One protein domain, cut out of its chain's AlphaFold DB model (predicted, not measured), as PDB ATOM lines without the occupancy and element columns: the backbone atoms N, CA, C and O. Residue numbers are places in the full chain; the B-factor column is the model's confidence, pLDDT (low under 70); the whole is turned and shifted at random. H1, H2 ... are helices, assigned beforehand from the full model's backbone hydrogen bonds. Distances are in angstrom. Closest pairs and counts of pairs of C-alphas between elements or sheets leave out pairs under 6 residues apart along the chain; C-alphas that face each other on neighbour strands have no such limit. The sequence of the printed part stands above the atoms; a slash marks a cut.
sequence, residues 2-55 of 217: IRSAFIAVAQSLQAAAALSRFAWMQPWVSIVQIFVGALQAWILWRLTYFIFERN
ATOM      1  N   ILE A   2     103.051 133.875 106.529       52.34
ATOM      2  CA  ILE A   2     101.589 133.972 106.771       52.34
ATOM      3  C   ILE A   2     101.115 132.985 107.858       52.34
ATOM      4  O   ILE A   2     100.354 133.343 108.751       52.34
ATOM      5  N   ARG A   3     101.642 131.753 107.847       58.97
ATOM      6  CA  ARG A   3     101.284 130.697 108.812       58.97
ATOM      7  C   ARG A   3     101.686 131.027 110.258       58.97
ATOM      8  O   ARG A   3     100.938 130.733 111.179       58.97
ATOM      9  N   SER A   4     102.836 131.674 110.452       59.28
ATOM     10  CA  SER A   4     103.323 132.087 111.775       59.28
ATOM     11  C   SER A   4     102.527 133.267 112.344       59.28
ATOM     12  O   SER A   4     102.279 133.300 113.543       59.28
ATOM     13  N   ALA A   5     102.055 134.184 111.489       59.22
ATOM     14  CA  ALA A   5     101.154 135.260 111.906       59.22
ATOM     15  C   ALA A   5      99.784 134.719 112.357       59.22
ATOM     16  O   ALA A   5      99.272 135.134 113.392       59.22
ATOM     17  N   PHE A   6      99.231 133.729 111.646       62.12
ATOM     18  CA  PHE A   6      97.976 133.071 112.039       62.12
ATOM     19  C   PHE A   6      98.077 132.336 113.384       62.12
ATOM     20  O   PHE A   6      97.163 132.425 114.202       62.12
ATOM     21  N   ILE A   7      99.193 131.646 113.638       71.12
ATOM     22  CA  ILE A   7      99.423 130.931 114.904       71.12
ATOM     23  C   ILE A   7      99.539 131.916 116.077       71.12
ATOM     24  O   ILE A   7      98.925 131.692 117.117       71.12
ATOM     25  N   ALA A   8     100.248 133.034 115.896       66.69
ATOM     26  CA  ALA A   8     100.377 134.062 116.930       66.69
ATOM     27  C   ALA A   8      99.023 134.713 117.283       66.69
ATOM     28  O   ALA A   8      98.724 134.939 118.456       66.69
ATOM     29  N   VAL A   9      98.161 134.948 116.286       63.75
ATOM     30  CA  VAL A   9      96.806 135.481 116.510       63.75
ATOM     31  C   VAL A   9      95.932 134.471 117.261       63.75
ATOM     32  O   VAL A   9      95.277 134.841 118.236       63.75
ATOM     33  N   ALA A  10      95.971 133.191 116.886       66.62
ATOM     34  CA  ALA A  10      95.215 132.141 117.572       66.62
ATOM     35  C   ALA A  10      95.620 131.994 119.053       66.62
ATOM     36  O   ALA A  10      94.756 131.864 119.922       66.62
ATOM     37  N   GLN A  11      96.919 132.091 119.354       73.25
ATOM     38  CA  GLN A  11      97.432 132.050 120.728       73.25
ATOM     39  C   GLN A  11      97.000 133.276 121.551       73.25
ATOM     40  O   GLN A  11      96.641 133.138 122.721       73.25
ATOM     41  N   SER A  12      96.945 134.465 120.940       66.00
ATOM     42  CA  SER A  12      96.472 135.682 121.618       66.00
ATOM     43  C   SER A  12      94.976 135.636 121.977       66.00
ATOM     44  O   SER A  12      94.580 136.104 123.045       66.00
ATOM     45  N   LEU A  13      94.149 134.993 121.142       61.62
ATOM     46  CA  LEU A  13      92.715 134.803 121.395       61.62
ATOM     47  C   LEU A  13      92.454 133.812 122.540       61.62
ATOM     48  O   LEU A  13      91.570 134.044 123.366       61.62
ATOM     49  N   GLN A  14      93.253 132.742 122.641       68.00
ATOM     50  CA  GLN A  14      93.172 131.788 123.756       68.00
ATOM     51  C   GLN A  14      93.579 132.422 125.097       68.00
ATOM     52  O   GLN A  14      92.937 132.163 126.115       68.00
ATOM     53  N   ALA A  15      94.586 133.301 125.103       63.06
ATOM     54  CA  ALA A  15      95.002 134.029 126.304       63.06
ATOM     55  C   ALA A  15      93.942 135.047 126.778       63.06
ATOM     56  O   ALA A  15      93.672 135.149 127.977       63.06
ATOM     57  N   ALA A  16      93.280 135.748 125.851       59.75
ATOM     58  CA  ALA A  16      92.194 136.678 126.173       59.75
ATOM     59  C   ALA A  16      90.967 135.969 126.787       59.75
ATOM     60  O   ALA A  16      90.340 136.494 127.710       59.75
ATOM     61  N   ALA A  17      90.658 134.746 126.341       62.03
ATOM     62  CA  ALA A  17      89.576 133.938 126.905       62.03
ATOM     63  C   ALA A  17      89.837 133.516 128.366       62.03
ATOM     64  O   ALA A  17      88.893 133.428 129.150       62.03
ATOM     65  N   ALA A  18      91.095 133.312 128.771       62.53
ATOM     66  CA  ALA A  18      91.447 132.966 130.151       62.53
ATOM     67  C   ALA A  18      91.295 134.152 131.132       62.53
ATOM     68  O   ALA A  18      90.879 133.953 132.275       62.53
ATOM     69  N   LEU A  19      91.564 135.382 130.676       56.53
ATOM     70  CA  LEU A  19      91.434 136.622 131.464       56.53
ATOM     71  C   LEU A  19      89.977 137.093 131.629       56.53
ATOM     72  O   LEU A  19      89.662 137.830 132.562       56.53
ATOM     73  N   SER A  20      89.067 136.607 130.777       55.78
ATOM     74  CA  SER A  20      87.631 136.935 130.798       55.78
ATOM     75  C   SER A  20      86.890 136.533 132.087       55.78
ATOM     76  O   SER A  20      85.791 137.030 132.340       55.78
ATOM     77  N   ARG A  21      87.499 135.671 132.920       61.00
ATOM     78  CA  ARG A  21      86.965 135.202 134.214       61.00
ATOM     79  C   ARG A  21      86.953 136.282 135.302       61.00
ATOM     80  O   ARG A  21      86.288 136.108 136.318       61.00
ATOM     81  N   PHE A  22      87.646 137.400 135.088       64.50
ATOM     82  CA  PHE A  22      87.631 138.563 135.972       64.50
ATOM     83  C   PHE A  22      86.790 139.679 135.343       64.50
ATOM     84  O   PHE A  22      87.248 140.386 134.448       64.50
ATOM     85  N   ALA A  23      85.551 139.853 135.814       64.00
ATOM     86  CA  ALA A  23      84.578 140.794 135.240       64.00
ATOM     87  C   ALA A  23      85.086 142.250 135.148       64.00
ATOM     88  O   ALA A  23      84.710 142.979 134.235       64.00
ATOM     89  N   TRP A  24      85.990 142.662 136.042       77.25
ATOM     90  CA  TRP A  24      86.603 143.996 136.040       77.25
ATOM     91  C   TRP A  24      87.694 144.185 134.968       77.25
ATOM     92  O   TRP A  24      88.017 145.319 134.620       77.25
ATOM     93  N   MET A  25      88.252 143.098 134.416       70.75
ATOM     94  CA  MET A  25      89.239 143.152 133.327       70.75
ATOM     95  C   MET A  25      88.597 143.208 131.937       70.75
ATOM     96  O   MET A  25      89.272 143.573 130.979       70.75
ATOM     97  N   GLN A  26      87.307 142.884 131.811       75.56
ATOM     98  CA  GLN A  26      86.569 142.926 130.542       75.56
ATOM     99  C   GLN A  26      86.752 144.229 129.741       75.56
ATOM    100  O   GLN A  26      87.127 144.131 128.573       75.56
ATOM    101  N   PRO A  27      86.599 145.441 130.320       82.69
ATOM    102  CA  PRO A  27      86.813 146.678 129.565       82.69
ATOM    103  C   PRO A  27      88.249 146.808 129.037       82.69
ATOM    104  O   PRO A  27      88.453 147.253 127.911       82.69
ATOM    105  N   TRP A  28      89.247 146.360 129.805       80.00
ATOM    106  CA  TRP A  28      90.649 146.373 129.381       80.00
ATOM    107  C   TRP A  28      90.919 145.384 128.246       80.00
ATOM    108  O   TRP A  28      91.598 145.729 127.280       80.00
ATOM    109  N   VAL A  29      90.342 144.181 128.322       79.56
ATOM    110  CA  VAL A  29      90.419 143.182 127.248       79.56
ATOM    111  C   VAL A  29      89.781 143.724 125.964       79.56
ATOM    112  O   VAL A  29      90.389 143.607 124.900       79.56
ATOM    113  N   SER A  30      88.620 144.384 126.047       79.75
ATOM    114  CA  SER A  30      87.972 145.014 124.887       79.75
ATOM    115  C   SER A  30      88.821 146.130 124.271       79.75
ATOM    116  O   SER A  30      88.958 146.183 123.050       79.75
ATOM    117  N   ILE A  31      89.444 146.988 125.088       85.81
ATOM    118  CA  ILE A  31      90.350 148.043 124.603       85.81
ATOM    119  C   ILE A  31      91.526 147.425 123.836       85.81
ATOM    120  O   ILE A  31      91.793 147.815 122.699       85.81
ATOM    121  N   VAL A  32      92.196 146.420 124.411       82.88
ATOM    122  CA  VAL A  32      93.325 145.734 123.755       82.88
ATOM    123  C   VAL A  32      92.888 145.082 122.442       82.88
ATOM    124  O   VAL A  32      93.588 145.207 121.438       82.88
ATOM    125  N   GLN A  33      91.717 144.441 122.406       81.69
ATOM    126  CA  GLN A  33      91.176 143.840 121.184       81.69
ATOM    127  C   GLN A  33      90.908 144.878 120.086       81.69
ATOM    128  O   GLN A  33      91.251 144.627 118.930       81.69
ATOM    129  N   ILE A  34      90.366 146.054 120.429       87.75
ATOM    130  CA  ILE A  34      90.152 147.153 119.472       87.75
ATOM    131  C   ILE A  34      91.489 147.640 118.903       87.75
ATOM    132  O   ILE A  34      91.618 147.779 117.687       87.75
ATOM    133  N   PHE A  35      92.503 147.845 119.748       88.50
ATOM    134  CA  PHE A  35      93.832 148.273 119.297       88.50
ATOM    135  C   PHE A  35      94.510 147.235 118.397       88.50
ATOM    136  O   PHE A  35      95.044 147.591 117.346       88.50
ATOM    137  N   VAL A  36      94.466 145.953 118.771       89.12
ATOM    138  CA  VAL A  36      95.018 144.865 117.950       89.12
ATOM    139  C   VAL A  36      94.282 144.775 116.612       89.12
ATOM    140  O   VAL A  36      94.933 144.672 115.573       89.12
ATOM    141  N   GLY A  37      92.950 144.884 116.611       88.62
ATOM    142  CA  GLY A  37      92.143 144.895 115.390       88.62
ATOM    143  C   GLY A  37      92.468 146.083 114.477       88.62
ATOM    144  O   GLY A  37      92.670 145.900 113.276       88.62
ATOM    145  N   ALA A  38      92.608 147.285 115.041       90.50
ATOM    146  CA  ALA A  38      92.990 148.485 114.297       90.50
ATOM    147  C   ALA A  38      94.402 148.368 113.696       90.50
ATOM    148  O   ALA A  38      94.608 148.697 112.526       90.50
ATOM    149  N   LEU A  39      95.366 147.841 114.459       92.19
ATOM    150  CA  LEU A  39      96.729 147.613 113.981       92.19
ATOM    151  C   LEU A  39      96.767 146.575 112.850       92.19
ATOM    152  O   LEU A  39      97.440 146.787 111.843       92.19
ATOM    153  N   GLN A  40      96.021 145.474 112.980       89.38
ATOM    154  CA  GLN A  40      95.907 144.458 111.930       89.38
ATOM    155  C   GLN A  40      95.302 145.035 110.647       89.38
ATOM    156  O   GLN A  40      95.851 144.817 109.566       89.38
ATOM    157  N   ALA A  41      94.219 145.810 110.760       89.69
ATOM    158  CA  ALA A  41      93.599 146.478 109.620       89.69
ATOM    159  C   ALA A  41      94.575 147.445 108.929       89.69
ATOM    160  O   ALA A  41      94.673 147.453 107.701       89.69
ATOM    161  N   TRP A  42      95.356 148.204 109.704       95.12
ATOM    162  CA  TRP A  42      96.371 149.112 109.171       95.12
ATOM    163  C   TRP A  42      97.501 148.377 108.435       95.12
ATOM    164  O   TRP A  42      97.877 148.778 107.331       95.12
ATOM    165  N   ILE A  43      98.012 147.275 108.998       93.06
ATOM    166  CA  ILE A  43      99.043 146.441 108.356       93.06
ATOM    167  C   ILE A  43      98.518 145.851 107.045       93.06
ATOM    168  O   ILE A  43      99.211 145.908 106.028       93.06
ATOM    169  N   LEU A  44      97.299 145.303 107.051       93.12
ATOM    170  CA  LEU A  44      96.679 144.747 105.849       93.12
ATOM    171  C   LEU A  44      96.500 145.823 104.781       93.12
ATOM    172  O   LEU A  44      96.910 145.612 103.647       93.12
ATOM    173  N   TRP A  45      95.985 146.996 105.151       91.75
ATOM    174  CA  TRP A  45      95.837 148.116 104.226       91.75
ATOM    175  C   TRP A  45      97.177 148.535 103.602       91.75
ATOM    176  O   TRP A  45      97.265 148.683 102.383       91.75
ATOM    177  N   ARG A  46      98.246 148.641 104.405       91.38
ATOM    178  CA  ARG A  46      99.602 148.948 103.915       91.38
ATOM    179  C   ARG A  46     100.143 147.875 102.973       91.38
ATOM    180  O   ARG A  46     100.698 148.218 101.931       91.38
ATOM    181  N   LEU A  47      99.979 146.596 103.312       90.81
ATOM    182  CA  LEU A  47     100.406 145.482 102.462       90.81
ATOM    183  C   LEU A  47      99.638 145.461 101.142       90.81
ATOM    184  O   LEU A  47     100.244 145.322 100.082       90.81
ATOM    185  N   THR A  48      98.319 145.629 101.195       90.50
ATOM    186  CA  THR A  48      97.466 145.695 100.010       90.50
ATOM    187  C   THR A  48      97.874 146.865  99.122       90.50
ATOM    188  O   THR A  48      98.106 146.652  97.935       90.50
ATOM    189  N   TYR A  49      98.052 148.063  99.685       91.81
ATOM    190  CA  TYR A  49      98.528 149.234  98.946       91.81
ATOM    191  C   TYR A  49      99.870 148.965  98.256       91.81
ATOM    192  O   TYR A  49      99.988 149.161  97.049       91.81
ATOM    193  N   PHE A  50     100.847 148.425  98.988       89.94
ATOM    194  CA  PHE A  50     102.163 148.093  98.444       89.94
ATOM    195  C   PHE A  50     102.091 147.066  97.303       89.94
ATOM    196  O   PHE A  50     102.755 147.221  96.279       89.94
ATOM    197  N   ILE A  51     101.262 146.025  97.437       88.31
ATOM    198  CA  ILE A  51     101.053 145.028  96.377       88.31
ATOM    199  C   ILE A  51     100.410 145.677  95.145       88.31
ATOM    200  O   ILE A  51     100.844 145.415  94.023       88.31
ATOM    201  N   PHE A  52      99.400 146.531  95.330       88.06
ATOM    202  CA  PHE A  52      98.752 147.240  94.226       88.06
ATOM    203  C   PHE A  52      99.711 148.187  93.503       88.06
ATOM    204  O   PHE A  52      99.739 148.180  92.275       88.06
ATOM    205  N   GLU A  53     100.521 148.948  94.238       87.94
ATOM    206  CA  GLU A  53     101.513 149.861  93.668       87.94
ATOM    207  C   GLU A  53     102.554 149.102  92.836       87.94
ATOM    208  O   GLU A  53     102.785 149.440  91.673       87.94
ATOM    209  N   ARG A  54     103.107 148.004  93.371       85.06
ATOM    210  CA  ARG A  54     104.049 147.165  92.612       85.06
ATOM    211  C   ARG A  54     103.405 146.532  91.384       85.06
ATOM    212  O   ARG A  54     104.024 146.524  90.323       85.06
ATOM    213  N   ASN A  55     102.170 146.045  91.493       84.00
ATOM    214  CA  ASN A  55     101.443 145.483  90.353       84.00
ATOM    215  C   ASN A  55     101.155 146.544  89.278       84.00
ATOM    216  O   ASN A  55     101.217 146.245  88.085       84.00
TER     217      ASN A  55
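Overview. This is residues 2 to 55 of the 217 residues of an uncharacterized protein of Koribacter versatilis (strain Ellin345) (UniProt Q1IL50). Two helices make a narrow, nearly flat V: H1 runs to the closed end, a short link turns the chain there, and the longer H2 runs back and on past the beginning of H1. The arms spread toward the open end, where residues 2 to 8 and 37 to 55 stand free. The printed part has 54 residues, all helix in class, H1 then H2, with no named strand. It is only just loose, close to extended, with a radius of gyration of the C-alphas of 14.7 A and spans of 48 by 21 by 6 A.

Arrangement. Look first at H1, residues 2 to 19, then at H2, residues 26 to 55. They are close but not clearly touching, with 2 pairs of C-alphas within 8 A; the closest C-alphas, of Ala 16 and Val 29, are 6.8 A apart. They run opposite ways at a shallow tilt of 11 degrees. In H1 and H2 every O i to N i+4 pair is within hydrogen-bond range.

Along the chain. Find C-alpha 2 at (101.589, 133.972, 106.771); from there H1 runs 26.8 A to C-alpha 19. H2 begins at C-alpha 26, (86.569, 142.926, 130.542), and runs 42.9 A to C-alpha 55 at (101.443, 145.483, 90.353).

Size, cuts and confidence. The farthest C-alphas, of Ala 23 and Asn 55, are 48.2 A apart. The printed part has no cut, and its link is short, 6 residues. In the B-factor column, residues 2 to 6, 8 to 10 and 12 to 23 are under 70.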